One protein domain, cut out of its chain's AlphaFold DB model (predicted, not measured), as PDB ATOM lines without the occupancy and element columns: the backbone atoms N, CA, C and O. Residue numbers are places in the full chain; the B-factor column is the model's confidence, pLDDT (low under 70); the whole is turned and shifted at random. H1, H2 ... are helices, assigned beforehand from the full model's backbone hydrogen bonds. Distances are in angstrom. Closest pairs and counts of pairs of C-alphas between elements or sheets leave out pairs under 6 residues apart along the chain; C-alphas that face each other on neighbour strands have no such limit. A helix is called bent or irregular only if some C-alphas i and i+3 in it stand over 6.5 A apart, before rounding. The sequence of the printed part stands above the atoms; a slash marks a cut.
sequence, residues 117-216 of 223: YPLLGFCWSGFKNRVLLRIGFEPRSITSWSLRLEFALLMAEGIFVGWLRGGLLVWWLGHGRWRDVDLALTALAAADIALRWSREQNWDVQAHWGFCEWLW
ATOM      1  N   TYR A 117      -7.225 -25.024   4.855       93.06
ATOM      2  CA  TYR A 117      -7.601 -24.780   6.247       93.06
ATOM      3  C   TYR A 117      -6.908 -23.557   6.876       93.06
ATOM      4  O   TYR A 117      -7.614 -22.731   7.463       93.06
ATOM      5  N   PRO A 118      -5.582 -23.352   6.715       92.38
ATOM      6  CA  PRO A 118      -4.910 -22.174   7.264       92.38
ATOM      7  C   PRO A 118      -5.381 -20.852   6.641       92.38
ATOM      8  O   PRO A 118      -5.337 -19.818   7.296       92.38
ATOM      9  N   LEU A 119      -5.859 -20.874   5.394       95.38
ATOM     10  CA  LEU A 119      -6.333 -19.686   4.683       95.38
ATOM     11  C   LEU A 119      -7.793 -19.347   5.018       95.38
ATOM     12  O   LEU A 119      -8.183 -18.181   4.975       95.38
ATOM     13  N   LEU A 120      -8.603 -20.337   5.409       95.19
ATOM     14  CA  LEU A 120     -10.018 -20.133   5.752       95.19
ATOM     15  C   LEU A 120     -10.220 -19.188   6.944       95.19
ATOM     16  O   LEU A 120     -11.252 -18.520   7.045       95.19
ATOM     17  N   GLY A 121      -9.247 -19.108   7.852       92.44
ATOM     18  CA  GLY A 121      -9.321 -18.216   9.008       92.44
ATOM     19  C   GLY A 121      -9.291 -16.725   8.650       92.44
ATOM     20  O   GLY A 121      -9.833 -15.921   9.417       92.44
ATOM     21  N   PHE A 122      -8.768 -16.370   7.467       94.19
ATOM     22  CA  PHE A 122      -8.773 -15.000   6.944       94.19
ATOM     23  C   PHE A 122     -10.152 -14.548   6.449       94.19
ATOM     24  O   PHE A 122     -10.401 -13.347   6.341       94.19
ATOM     25  N   CYS A 123     -11.083 -15.476   6.196       94.69
ATOM     26  CA  CYS A 123     -12.440 -15.123   5.793       94.69
ATOM     27  C   CYS A 123     -13.166 -14.299   6.869       94.69
ATOM     28  O   CYS A 123     -12.941 -14.447   8.073       94.69
ATOM     29  N   TRP A 124     -14.120 -13.476   6.426       92.62
ATOM     30  CA  TRP A 124     -14.951 -12.653   7.308       92.62
ATOM     31  C   TRP A 124     -15.702 -13.498   8.342       92.62
ATOM     32  O   TRP A 124     -16.234 -14.561   8.005       92.62
ATOM     33  N   SER A 125     -15.849 -13.002   9.574       90.50
ATOM     34  CA  SER A 125     -16.552 -13.712  10.658       90.50
ATOM     35  C   SER A 125     -17.944 -14.224  10.254       90.50
ATOM     36  O   SER A 125     -18.309 -15.369  10.516       90.50
ATOM     37  N   GLY A 126     -18.705 -13.408   9.520       90.50
ATOM     38  CA  GLY A 126     -20.039 -13.759   9.038       90.50
ATOM     39  C   GLY A 126     -20.061 -14.862   7.976       90.50
ATOM     40  O   GLY A 126     -21.098 -15.499   7.809       90.50
ATOM     41  N   PHE A 127     -18.966 -15.086   7.244       92.06
ATOM     42  CA  PHE A 127     -18.818 -16.241   6.353       92.06
ATOM     43  C   PHE A 127     -18.428 -17.487   7.156       92.06
ATOM     44  O   PHE A 127     -19.075 -18.523   7.006       92.06
ATOM     45  N   LYS A 128     -17.465 -17.353   8.084       92.19
ATOM     46  CA  LYS A 128     -17.041 -18.436   8.989       92.19
ATOM     47  C   LYS A 128     -18.232 -19.031   9.754       92.19
ATOM     48  O   LYS A 128     -18.479 -20.230   9.678       92.19
ATOM     49  N   ASN A 129     -19.048 -18.181  10.378       90.56
ATOM     50  CA  ASN A 129     -20.170 -18.625  11.211       90.56
ATOM     51  C   ASN A 129     -21.385 -19.130  10.412       90.56
ATOM     52  O   ASN A 129     -22.124 -19.977  10.900       90.56
ATOM     53  N   ARG A 130     -21.631 -18.615   9.197       90.88
ATOM     54  CA  ARG A 130     -22.807 -19.024   8.399       90.88
ATOM     55  C   ARG A 130     -22.548 -20.221   7.497       90.88
ATOM     56  O   ARG A 130     -23.465 -21.004   7.281       90.88
ATOM     57  N   VAL A 131     -21.350 -20.311   6.923       93.75
ATOM     58  CA  VAL A 131     -21.022 -21.286   5.877       93.75
ATOM     59  C   VAL A 131     -20.075 -22.340   6.428       93.75
ATOM     60  O   VAL A 131     -20.437 -23.511   6.460       93.75
ATOM     61  N   LEU A 132     -18.902 -21.935   6.925       94.06
ATOM     62  CA  LEU A 132     -17.872 -22.887   7.351       94.06
ATOM     63  C   LEU A 132     -18.308 -23.719   8.564       94.06
ATOM     64  O   LEU A 132     -18.097 -24.929   8.565       94.06
ATOM     65  N   LEU A 133     -19.013 -23.111   9.524       93.00
ATOM     66  CA  LEU A 133     -19.574 -23.830  10.671       93.00
ATOM     67  C   LEU A 133     -20.553 -24.937  10.244       93.00
ATOM     68  O   LEU A 133     -20.510 -26.034  10.788       93.00
ATOM     69  N   ARG A 134     -21.392 -24.691   9.226       92.56
ATOM     70  CA  ARG A 134     -22.335 -25.699   8.699       92.56
ATOM     71  C   ARG A 134     -21.635 -26.853   7.979       92.56
ATOM     72  O   ARG A 134     -22.178 -27.946   7.928       92.56
ATOM     73  N   ILE A 135     -20.444 -26.604   7.437       94.12
ATOM     74  CA  ILE A 135     -19.585 -27.606   6.784       94.12
ATOM     75  C   ILE A 135     -18.742 -28.378   7.828       94.12
ATOM     76  O   ILE A 135     -18.023 -29.313   7.487       94.12
ATOM     77  N   GLY A 136     -18.818 -28.011   9.113       93.94
ATOM     78  CA  GLY A 136     -18.090 -28.674  10.200       93.94
ATOM     79  C   GLY A 136     -16.714 -28.075  10.507       93.94
ATOM     80  O   GLY A 136     -15.925 -28.694  11.214       93.94
ATOM     81  N   PHE A 137     -16.396 -26.882   9.996       94.94
ATOM     82  CA  PHE A 137     -15.191 -26.159  10.406       94.94
ATOM     83  C   PHE A 137     -15.465 -25.327  11.654       94.94
ATOM     84  O   PHE A 137     -16.284 -24.409  11.633       94.94
ATOM     85  N   GLU A 138     -14.727 -25.603  12.724       92.81
ATOM     86  CA  GLU A 138     -14.789 -24.808  13.945       92.81
ATOM     87  C   GLU A 138     -14.120 -23.431  13.730       92.81
ATOM     88  O   GLU A 138     -12.914 -23.378  13.456       92.81
ATOM     89  N   PRO A 139     -14.854 -22.301  13.869       91.56
ATOM     90  CA  PRO A 139     -14.335 -20.954  13.610       91.56
ATOM     91  C   PRO A 139     -13.083 -20.595  14.414       91.56
ATOM     92  O   PRO A 139     -12.226 -19.848  13.933       91.56
ATOM     93  N   ARG A 140     -12.972 -21.141  15.627       90.69
ATOM     94  CA  ARG A 140     -11.836 -20.938  16.520       90.69
ATOM     95  C   ARG A 140     -10.567 -21.574  15.972       90.69
ATOM     96  O   ARG A 140      -9.562 -20.894  15.779       90.69
ATOM     97  N   SER A 141     -10.636 -22.860  15.637       93.19
ATOM     98  CA  SER A 141      -9.483 -23.601  15.130       93.19
ATOM     99  C   SER A 141      -8.977 -23.021  13.800       93.19
ATOM    100  O   SER A 141      -7.778 -22.765  13.671       93.19
ATOM    101  N   ILE A 142      -9.864 -22.680  12.850       94.56
ATOM    102  CA  ILE A 142      -9.440 -22.024  11.592       94.56
ATOM    103  C   ILE A 142      -8.791 -20.654  11.842       94.56
ATOM    104  O   ILE A 142      -7.807 -20.307  11.190       94.56
ATOM    105  N   THR A 143      -9.291 -19.881  12.815       92.94
ATOM    106  CA  THR A 143      -8.715 -18.574  13.168       92.94
ATOM    107  C   THR A 143      -7.329 -18.749  13.790       92.94
ATOM    108  O   THR A 143      -6.398 -18.066  13.370       92.94
ATOM    109  N   SER A 144      -7.156 -19.714  14.699       93.25
ATOM    110  CA  SER A 144      -5.861 -20.038  15.311       93.25
ATOM    111  C   SER A 144      -4.810 -20.445  14.272       93.25
ATOM    112  O   SER A 144      -3.691 -19.935  14.286       93.25
ATOM    113  N   TRP A 145      -5.172 -21.307  13.318       95.44
ATOM    114  CA  TRP A 145      -4.260 -21.713  12.245       95.44
ATOM    115  C   TRP A 145      -3.884 -20.557  11.318       95.44
ATOM    116  O   TRP A 145      -2.706 -20.401  11.001       95.44
ATOM    117  N   SER A 146      -4.847 -19.711  10.943       95.44
ATOM    118  CA  SER A 146      -4.540 -18.523  10.135       95.44
ATOM    119  C   SER A 146      -3.639 -17.526  10.864       95.44
ATOM    120  O   SER A 146      -2.750 -16.973  10.236       95.44
ATOM    121  N   LEU A 147      -3.791 -17.357  12.184       94.81
ATOM    122  CA  LEU A 147      -2.908 -16.513  12.996       94.81
ATOM    123  C   LEU A 147      -1.466 -17.028  12.999       94.81
ATOM    124  O   LEU A 147      -0.534 -16.244  12.868       94.81
ATOM    125  N   ARG A 148      -1.271 -18.348  13.117       96.12
ATOM    126  CA  ARG A 148       0.070 -18.955  13.032       96.12
ATOM    127  C   ARG A 148       0.684 -18.772  11.650       96.12
ATOM    128  O   ARG A 148       1.870 -18.473  11.558       96.12
ATOM    129  N   LEU A 149      -0.113 -18.942  10.592       95.88
ATOM    130  CA  LEU A 149       0.342 -18.723   9.221       95.88
ATOM    131  C   LEU A 149       0.722 -17.254   8.993       95.88
ATOM    132  O   LEU A 149       1.786 -16.978   8.455       95.88
ATOM    133  N   GLU A 150      -0.120 -16.323   9.431       95.69
ATOM    134  CA  GLU A 150       0.124 -14.885   9.325       95.69
ATOM    135  C   GLU A 150       1.379 -14.470  10.095       95.69
ATOM    136  O   GLU A 150       2.215 -13.749   9.562       95.69
ATOM    137  N   PHE A 151       1.567 -14.995  11.308       96.38
ATOM    138  CA  PHE A 151       2.783 -14.781  12.086       96.38
ATOM    139  C   PHE A 151       4.024 -15.339  11.380       96.38
ATOM    140  O   PHE A 151       5.048 -14.665  11.326       96.38
ATOM    141  N   ALA A 152       3.942 -16.534  10.790       96.44
ATOM    142  CA  ALA A 152       5.044 -17.103  10.016       96.44
ATOM    143  C   ALA A 152       5.399 -16.237   8.793       96.44
ATOM    144  O   ALA A 152       6.580 -16.014   8.527       96.44
ATOM    145  N   LEU A 153       4.392 -15.710   8.087       94.75
ATOM    146  CA  LEU A 153       4.587 -14.783   6.968       94.75
ATOM    147  C   LEU A 153       5.192 -13.454   7.428       94.75
ATOM    148  O   LEU A 153       6.122 -12.971   6.793       94.75
ATOM    149  N   LEU A 154       4.727 -12.900   8.552       95.81
ATOM    150  CA  LEU A 154       5.286 -11.683   9.141       95.81
ATOM    151  C   LEU A 154       6.761 -11.872   9.522       95.81
ATOM    152  O   LEU A 154       7.580 -10.996   9.262       95.81
ATOM    153  N   MET A 155       7.110 -13.015  10.119       95.56
ATOM    154  CA  MET A 155       8.497 -13.334  10.467       95.56
ATOM    155  C   MET A 155       9.375 -13.466   9.222       95.56
ATOM    156  O   MET A 155      10.483 -12.933   9.207       95.56
ATOM    157  N   ALA A 156       8.883 -14.138   8.176       93.81
ATOM    158  CA  ALA A 156       9.587 -14.220   6.901       93.81
ATOM    159  C   ALA A 156       9.812 -12.818   6.320       93.81
ATOM    160  O   ALA A 156      10.954 -12.447   6.056       93.81
ATOM    161  N   GLU A 157       8.760 -12.007   6.214       93.00
ATOM    162  CA  GLU A 157       8.842 -10.638   5.700       93.00
ATOM    163  C   GLU A 157       9.815  -9.768   6.509       93.00
ATOM    164  O   GLU A 157      10.658  -9.076   5.940       93.00
ATOM    165  N   GLY A 158       9.785  -9.871   7.840       92.25
ATOM    166  CA  GLY A 158      10.721  -9.173   8.719       92.25
ATOM    167  C   GLY A 158      12.186  -9.537   8.456       92.25
ATOM    168  O   GLY A 158      13.048  -8.656   8.489       92.25
ATOM    169  N   ILE A 159      12.481 -10.805   8.137       92.38
ATOM    170  CA  ILE A 159      13.829 -11.243   7.737       92.38
ATOM    171  C   ILE A 159      14.226 -10.599   6.404       92.38
ATOM    172  O   ILE A 159      15.336 -10.078   6.288       92.38
ATOM    173  N   PHE A 160      13.333 -10.586   5.412       91.25
ATOM    174  CA  PHE A 160      13.601  -9.967   4.110       91.25
ATOM    175  C   PHE A 160      13.871  -8.460   4.248       91.25
ATOM    176  O   PHE A 160      14.939  -7.970   3.867       91.25
ATOM    177  N   VAL A 161      12.962  -7.729   4.897       89.06
ATOM    178  CA  VAL A 161      13.085  -6.281   5.105       89.06
ATOM    179  C   VAL A 161      14.316  -5.929   5.945       89.06
ATOM    180  O   VAL A 161      15.067  -5.016   5.590       89.06
ATOM    181  N   GLY A 162      14.530  -6.636   7.058       88.19
ATOM    182  CA  GLY A 162      15.575  -6.321   8.030       88.19
ATOM    183  C   GLY A 162      16.977  -6.746   7.594       88.19
ATOM    184  O   GLY A 162      17.928  -5.983   7.760       88.19
ATOM    185  N   TRP A 163      17.114  -7.946   7.024       89.88
ATOM    186  CA  TRP A 163      18.416  -8.546   6.719       89.88
ATOM    187  C   TRP A 163      18.808  -8.409   5.247       89.88
ATOM    188  O   TRP A 163      19.958  -8.101   4.935       89.88
ATOM    189  N   LEU A 164      17.858  -8.608   4.329       86.00
ATOM    190  CA  LEU A 164      18.120  -8.613   2.884       86.00
ATOM    191  C   LEU A 164      17.922  -7.238   2.231       86.00
ATOM    192  O   LEU A 164      18.135  -7.090   1.029       86.00
ATOM    193  N   ARG A 165      17.579  -6.211   3.026       81.44
ATOM    194  CA  ARG A 165      17.386  -4.812   2.597       81.44
ATOM    195  C   ARG A 165      16.337  -4.634   1.483       81.44
ATOM    196  O   ARG A 165      16.297  -3.581   0.844       81.44
ATOM    197  N   GLY A 166      15.456  -5.617   1.309       80.88
ATOM    198  CA  GLY A 166      14.297  -5.607   0.417       80.88
ATOM    199  C   GLY A 166      13.290  -6.651   0.901       80.88
ATOM    200  O   GLY A 166      13.702  -7.755   1.237       80.88
ATOM    201  N   GLY A 167      12.006  -6.286   0.998       88.81
ATOM    202  CA  GLY A 167      10.936  -7.193   1.433       88.81
ATOM    203  C   GLY A 167      10.605  -8.270   0.394       88.81
ATOM    204  O   GLY A 167      11.251  -8.343  -0.660       88.81
ATOM    205  N   LEU A 168       9.617  -9.127   0.677       89.38
ATOM    206  CA  LEU A 168       9.235 -10.218  -0.228       89.38
ATOM    207  C   LEU A 168       8.821  -9.695  -1.606       89.38
ATOM    208  O   LEU A 168       9.178 -10.319  -2.608       89.38
ATOM    209  N   LEU A 169       8.113  -8.560  -1.697       89.38
ATOM    210  CA  LEU A 169       7.717  -8.008  -2.995       89.38
ATOM    211  C   LEU A 169       8.908  -7.429  -3.749       89.38
ATOM    212  O   LEU A 169       9.009  -7.636  -4.958       89.38
ATOM    213  N   VAL A 170       9.833  -6.745  -3.067       90.12
ATOM    214  CA  VAL A 170      11.081  -6.287  -3.701       90.12
ATOM    215  C   VAL A 170      11.883  -7.473  -4.238       90.12
ATOM    216  O   VAL A 170      12.382  -7.403  -5.361       90.12
ATOM    217  N   TRP A 171      11.980  -8.563  -3.473       89.38
ATOM    218  CA  TRP A 171      12.680  -9.778  -3.890       89.38
ATOM    219  C   TRP A 171      11.993 -10.467  -5.077       89.38
ATOM    220  O   TRP A 171      12.661 -10.845  -6.037       89.38
ATOM    221  N   TRP A 172      10.666 -10.592  -5.044       90.12
ATOM    222  CA  TRP A 172       9.903 -11.307  -6.069       90.12
ATOM    223  C   TRP A 172       9.742 -10.513  -7.374       90.12
ATOM    224  O   TRP A 172       9.811 -11.086  -8.459       90.12
ATOM    225  N   LEU A 173       9.548  -9.194  -7.283       91.88
ATOM    226  CA  LEU A 173       9.289  -8.316  -8.432       91.88
ATOM    227  C   LEU A 173      10.534  -7.557  -8.913       91.88
ATOM    228  O   LEU A 173      10.470  -6.871  -9.931       91.88
ATOM    229  N   GLY A 174      11.653  -7.630  -8.187       88.00
ATOM    230  CA  GLY A 174      12.942  -7.056  -8.590       88.00
ATOM    231  C   GLY A 174      13.003  -5.523  -8.622       88.00
ATOM    232  O   GLY A 174      13.946  -4.955  -9.173       88.00
ATOM    233  N   HIS A 175      12.020  -4.823  -8.049       86.75
ATOM    234  CA  HIS A 175      11.947  -3.360  -8.081       86.75
ATOM    235  C   HIS A 175      11.983  -2.750  -6.677       86.75
ATOM    236  O   HIS A 175      11.094  -2.975  -5.861       86.75
ATOM    237  N   GLY A 176      12.957  -1.869  -6.421       85.94
ATOM    238  CA  GLY A 176      13.131  -1.214  -5.114       85.94
ATOM    239  C   GLY A 176      11.973  -0.309  -4.670       85.94
ATOM    240  O   GLY A 176      11.864   0.000  -3.488       85.94
ATOM    241  N   ARG A 177      11.071   0.081  -5.585       88.25
ATOM    242  CA  ARG A 177       9.876   0.895  -5.277       88.25
ATOM    243  C   ARG A 177       8.842   0.157  -4.418       88.25
ATOM    244  O   ARG A 177       7.989   0.808  -3.831       88.25
ATOM    245  N   TRP A 178       8.913  -1.172  -4.332       90.75
ATOM    246  CA  TRP A 178       7.993  -1.969  -3.514       90.75
ATOM    247  C   TRP A 178       8.336  -1.963  -2.024       90.75
ATOM    248  O   TRP A 178       7.525  -2.407  -1.222       90.75
ATOM    249  N   ARG A 179       9.487  -1.406  -1.631       89.00
ATOM    250  CA  ARG A 179       9.937  -1.417  -0.234       89.00
ATOM    251  C   ARG A 179       8.955  -0.733   0.720       89.00
ATOM    252  O   ARG A 179       8.727  -1.232   1.816       89.00
ATOM    253  N   ASP A 180       8.371   0.390   0.311       90.88
ATOM    254  CA  ASP A 180       7.397   1.100   1.148       90.88
ATOM    255  C   ASP A 180       6.097   0.295   1.293       90.88
ATOM    256  O   ASP A 180       5.463   0.312   2.346       90.88
ATOM    257  N   VAL A 181       5.732  -0.458   0.250       91.50
ATOM    258  CA  VAL A 181       4.576  -1.361   0.262       91.50
ATOM    259  C   VAL A 181       4.832  -2.539   1.200       91.50
ATOM    260  O   VAL A 181       3.979  -2.833   2.029       91.50
ATOM    261  N   ASP A 182       6.011  -3.154   1.129       90.44
ATOM    262  CA  ASP A 182       6.452  -4.225   2.034       90.44
ATOM    263  C   ASP A 182       6.408  -3.774   3.506       90.44
ATOM    264  O   ASP A 182       5.831  -4.450   4.362       90.44
ATOM    265  N   LEU A 183       6.915  -2.571   3.806       91.56
ATOM    266  CA  LEU A 183       6.839  -1.982   5.148       91.56
ATOM    267  C   LEU A 183       5.392  -1.746   5.603       91.56
ATOM    268  O   LEU A 183       5.044  -2.063   6.743       91.56
ATOM    269  N   ALA A 184       4.541  -1.213   4.723       92.75
ATOM    270  CA  ALA A 184       3.135  -0.977   5.032       92.75
ATOM    271  C   ALA A 184       2.370  -2.292   5.275       92.75
ATOM    272  O   ALA A 184       1.600  -2.383   6.232       92.75
ATOM    273  N   LEU A 185       2.610  -3.320   4.456       91.19
ATOM    274  CA  LEU A 185       2.025  -4.652   4.617       91.19
ATOM    275  C   LEU A 185       2.497  -5.319   5.910       91.19
ATOM    276  O   LEU A 185       1.676  -5.875   6.636       91.19
ATOM    277  N   THR A 186       3.784  -5.196   6.238       93.06
ATOM    278  CA  THR A 186       4.358  -5.680   7.501       93.06
ATOM    279  C   THR A 186       3.654  -5.042   8.696       93.06
ATOM    280  O   THR A 186       3.204  -5.742   9.604       93.06
ATOM    281  N   ALA A 187       3.516  -3.712   8.694       94.62
ATOM    282  CA  ALA A 187       2.853  -2.986   9.772       94.62
ATOM    283  C   ALA A 187       1.371  -3.375   9.898       94.62
ATOM    284  O   ALA A 187       0.871  -3.565  11.009       94.62
ATOM    285  N   LEU A 188       0.676  -3.536   8.767       94.25
ATOM    286  CA  LEU A 188      -0.726  -3.944   8.734       94.25
ATOM    287  C   LEU A 188      -0.923  -5.368   9.272       94.25
ATOM    288  O   LEU A 188      -1.800  -5.576  10.109       94.25
ATOM    289  N   ALA A 189      -0.101  -6.327   8.838       93.94
ATOM    290  CA  ALA A 189      -0.146  -7.708   9.317       93.94
ATOM    291  C   ALA A 189       0.189  -7.794  10.815       93.94
ATOM    292  O   ALA A 189      -0.497  -8.476  11.571       93.94
ATOM    293  N   ALA A 190       1.185  -7.037  11.288       95.94
ATOM    294  CA  ALA A 190       1.497  -6.961  12.715       95.94
ATOM    295  C   ALA A 190       0.307  -6.432  13.540       95.94
ATOM    296  O   ALA A 190      -0.014  -6.991  14.593       95.94
ATOM    297  N   ALA A 191      -0.376  -5.390  13.053       96.00
ATOM    298  CA  ALA A 191      -1.573  -4.854  13.696       96.00
ATOM    299  C   ALA A 191      -2.740  -5.860  13.690       96.00
ATOM    300  O   ALA A 191      -3.403  -6.027  14.718       96.00
ATOM    301  N   ASP A 192      -2.975  -6.556  12.571       95.00
ATOM    302  CA  ASP A 192      -4.023  -7.580  12.467       95.00
ATOM    303  C   ASP A 192      -3.773  -8.746  13.430       95.00
ATOM    304  O   ASP A 192      -4.668  -9.089  14.212       95.00
ATOM    305  N   ILE A 193      -2.545  -9.281  13.461       95.38
ATOM    306  CA  ILE A 193      -2.136 -10.332  14.402       95.38
ATOM    307  C   ILE A 193      -2.372  -9.877  15.838       95.38
ATOM    308  O   ILE A 193      -3.019 -10.601  16.591       95.38
ATOM    309  N   ALA A 194      -1.896  -8.692  16.232       95.44
ATOM    310  CA  ALA A 194      -2.025  -8.211  17.608       95.44
ATOM    311  C   ALA A 194      -3.497  -8.124  18.050       95.44
ATOM    312  O   ALA A 194      -3.867  -8.605  19.125       95.44
ATOM    313  N   LEU A 195      -4.359  -7.564  17.196       93.56
ATOM    314  CA  LEU A 195      -5.781  -7.400  17.487       93.56
ATOM    315  C   LEU A 195      -6.536  -8.732  17.516       93.56
ATOM    316  O   LEU A 195      -7.368  -8.963  18.400       93.56
ATOM    317  N   ARG A 196      -6.260  -9.626  16.564       92.25
ATOM    318  CA  ARG A 196      -6.895 -10.947  16.504       92.25
ATOM    319  C   ARG A 196      -6.395 -11.869  17.611       92.25
ATOM    320  O   ARG A 196      -7.205 -12.591  18.184       92.25
ATOM    321  N   TRP A 197      -5.116 -11.793  17.971       93.31
ATOM    322  CA  TRP A 197      -4.524 -12.537  19.082       93.31
ATOM    323  C   TRP A 197      -5.088 -12.093  20.433       93.31
ATOM    324  O   TRP A 197      -5.538 -12.930  21.213       93.31
ATOM    325  N   SER A 198      -5.150 -10.780  20.685       91.81
ATOM    326  CA  SER A 198      -5.768 -10.226  21.898       91.81
ATOM    327  C   SER A 198      -7.216 -10.699  22.060       91.81
ATOM    328  O   SER A 198      -7.655 -11.033  23.159       91.81
ATOM    329  N   ARG A 199      -7.966 -10.796  20.956       86.69
ATOM    330  CA  ARG A 199      -9.329 -11.337  20.980       86.69
ATOM    331  C   ARG A 199      -9.399 -12.840  21.183       86.69
ATOM    332  O   ARG A 199     -10.287 -13.275  21.901       86.69
ATOM    333  N   GLU A 200      -8.502 -13.614  20.584       87.69
ATOM    334  CA  GLU A 200      -8.464 -15.071  20.757       87.69
ATOM    335  C   GLU A 200      -8.181 -15.474  22.215       87.69
ATOM    336  O   GLU A 200      -8.661 -16.507  22.676       87.69
ATOM    337  N   GLN A 201      -7.452 -14.639  22.966       88.00
ATOM    338  CA  GLN A 201      -7.230 -14.835  24.403       88.00
ATOM    339  C   GLN A 201      -8.479 -14.556  25.258       88.00
ATOM    340  O   GLN A 201      -8.619 -15.131  26.338       88.00
ATOM    341  N   ASN A 202      -9.403 -13.718  24.781       87.69
ATOM    342  CA  ASN A 202     -10.652 -13.421  25.475       87.69
ATOM    343  C   ASN A 202     -11.692 -14.515  25.179       87.69
ATOM    344  O   ASN A 202     -12.433 -14.435  24.199       87.69
ATOM    345  N   TRP A 203     -11.756 -15.528  26.048       67.19
ATOM    346  CA  TRP A 203     -12.622 -16.710  25.903       67.19
ATOM    347  C   TRP A 203     -14.127 -16.407  25.746       67.19
ATOM    348  O   TRP A 203     -14.842 -17.227  25.177       67.19
ATOM    349  N   ASP A 204     -14.601 -15.232  26.172       73.50
ATOM    350  CA  ASP A 204     -16.020 -14.841  26.101       73.50
ATOM    351  C   ASP A 204     -16.470 -14.284  24.736       73.50
ATOM    352  O   ASP A 204     -17.654 -14.002  24.518       73.50
ATOM    353  N   VAL A 205     -15.561 -14.101  23.774       72.06
ATOM    354  CA  VAL A 205     -15.915 -13.481  22.491       72.06
ATOM    355  C   VAL A 205     -16.432 -14.529  21.501       72.06
ATOM    356  O   VAL A 205     -15.666 -15.154  20.778       72.06
ATOM    357  N   GLN A 206     -17.758 -14.632  21.363       68.81
ATOM    358  CA  GLN A 206     -18.431 -15.542  20.412       68.81
ATOM    359  C   GLN A 206     -18.099 -15.300  18.919       68.81
ATOM    360  O   GLN A 206     -18.477 -16.091  18.054       68.81
ATOM    361  N   ALA A 207     -17.431 -14.195  18.570       73.81
ATOM    362  CA  ALA A 207     -17.192 -13.793  17.183       73.81
ATOM    363  C   ALA A 207     -15.706 -13.551  16.877       73.81
ATOM    364  O   ALA A 207     -15.217 -12.419  16.984       73.81
ATOM    365  N   HIS A 208     -15.029 -14.594  16.389       81.31
ATOM    366  CA  HIS A 208     -13.650 -14.523  15.898       81.31
ATOM    367  C   HIS A 208     -13.549 -13.626  14.657       81.31
ATOM    368  O   HIS A 208     -14.290 -13.786  13.684       81.31
ATOM    369  N   TRP A 209     -12.636 -12.657  14.697       84.31
ATOM    370  CA  TRP A 209     -12.391 -11.712  13.605       84.31
ATOM    371  C   TRP A 209     -11.767 -12.413  12.393       84.31
ATOM    372  O   TRP A 209     -10.948 -13.322  12.543       84.31
ATOM    373  N   GLY A 210     -12.214 -12.046  11.193       89.12
ATOM    374  CA  GLY A 210     -11.489 -12.306   9.948       89.12
ATOM    375  C   GLY A 210     -10.322 -11.336   9.765       89.12
ATOM    376  O   GLY A 210     -10.133 -10.430  10.579       89.12
ATOM    377  N   PHE A 211      -9.570 -11.519   8.681       90.44
ATOM    378  CA  PHE A 211      -8.449 -10.647   8.331       90.44
ATOM    379  C   PHE A 211      -8.916  -9.206   8.129       90.44
ATOM    380  O   PHE A 211      -9.864  -8.966   7.374       90.44
ATOM    381  N   CYS A 212      -8.274  -8.255   8.808       90.44
ATOM    382  CA  CYS A 212      -8.556  -6.820   8.728       90.44
ATOM    383  C   CYS A 212     -10.016  -6.428   9.022       90.44
ATOM    384  O   CYS A 212     -10.438  -5.301   8.757       90.44
ATOM    385  N   GLU A 213     -10.820  -7.326   9.600       90.31
ATOM    386  CA  GLU A 213     -12.243  -7.071   9.848       90.31
ATOM    387  C   GLU A 213     -12.455  -5.932  10.866       90.31
ATOM    388  O   GLU A 213     -13.486  -5.254  10.869       90.31
ATOM    389  N   TRP A 214     -11.450  -5.684  11.702       88.56
ATOM    390  CA  TRP A 214     -11.412  -4.628  12.708       88.56
ATOM    391  C   TRP A 214     -11.411  -3.210  12.141       88.56
ATOM    392  O   TRP A 214     -11.824  -2.289  12.842       88.56
ATOM    393  N   LEU A 215     -11.033  -3.041  10.872       90.94
ATOM    394  CA  LEU A 215     -11.127  -1.761  10.169       90.94
ATOM    395  C   LEU A 215     -12.586  -1.348   9.899       90.94
ATOM    396  O   LEU A 215     -12.863  -0.172   9.675       90.94
ATOM    397  N   TRP A 216     -13.545  -2.284   9.970       89.62
ATOM    398  CA  TRP A 216     -14.970  -2.021   9.723       89.62
ATOM    399  C   TRP A 216     -15.880  -2.511  10.863       89.62
ATOM    400  O   TRP A 216     -16.754  -3.363  10.652       89.62
TER     401      TRP A 216
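AT A GLANCE: This is residues 117 to 216 of the 223 residues of an uncharacterized protein of Verrucomicrobia bacterium (UniProt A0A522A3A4). Two long helices, H3 and H5, run side by side in opposite ways and make the length of the body, with the short helix H4 at the turn between them. Near the beginning of H3 sit the short helices H1 and H2, and after H5 the last residues, 202 to 216, fold back toward the body. The printed part has 100 residues with five named helices, H1 to H5 in order along the chain, and no named strand, and its class is all helix. It is only just loose, close to compact, with a radius of gyration of the C-alphas of 15.3 A, and elongated, spanning 44 by 25 by 22 A.

HOW THE PARTS SIT: H1, residues 117 to 120, touches residues 142 to 149 of H3, residues 139 to 163; their closest C-alphas, of Pro 118 and Ser 146, are 4.7 A apart. H2, residues 125 to 135, touches H3 at its residue 139 alone, with the C-alphas of Lys 128 and Pro 139 closest at 5.9 A, at a steep tilt of 57 degrees, opposite ways. H3 is the hub, touching the four other helices. H4, residues 168 to 173, only just touches H3, with 3 pairs of C-alphas within 8 A; the closest are those of Glu 157 and Leu 168, 6.0 A apart. H5, residues 176 to 201, forms a helical hairpin with H4, opposite ways at 37 degrees, only just a steep tilt; the closest C-alphas, of Val 170 and Trp 178, are 5.3 A apart. H3 and H5 touch and run opposite ways at a shallow tilt of 34 degrees, only just short of steep, with the C-alphas of Leu 154 and Thr 186 closest at 6.3 A. H1 and H2 are both apart from H4 and H5. Every O i to N i+4 pair is within hydrogen-bond range in H3 and H4, against 5 of 7 in H2 and 20 of 22 in H5, while H1 is too short for such a pair.

IN THESE COORDINATES: H1 begins at C-alpha 117, (-7.601, -24.780, 6.247). H2 measures 14.7 A from first to last C-alpha. H3 measures 35.7 A and ends at C-alpha 163, (18.416, -8.546, 6.719). H5 measures 38.4 A and ends at C-alpha 201, (-7.230, -14.835, 24.403); it is only just irregular, with C-alphas 177 and 180 6.9 A apart.

THE WHOLE: The two C-alphas farthest apart, of Gly 174 and Asp 204, are 45.9 A from each other. The printed part has no cut, and its four links between helices are tight. The mean pLDDT of the printed part is 90.6, with residues 203 and 206 under 70.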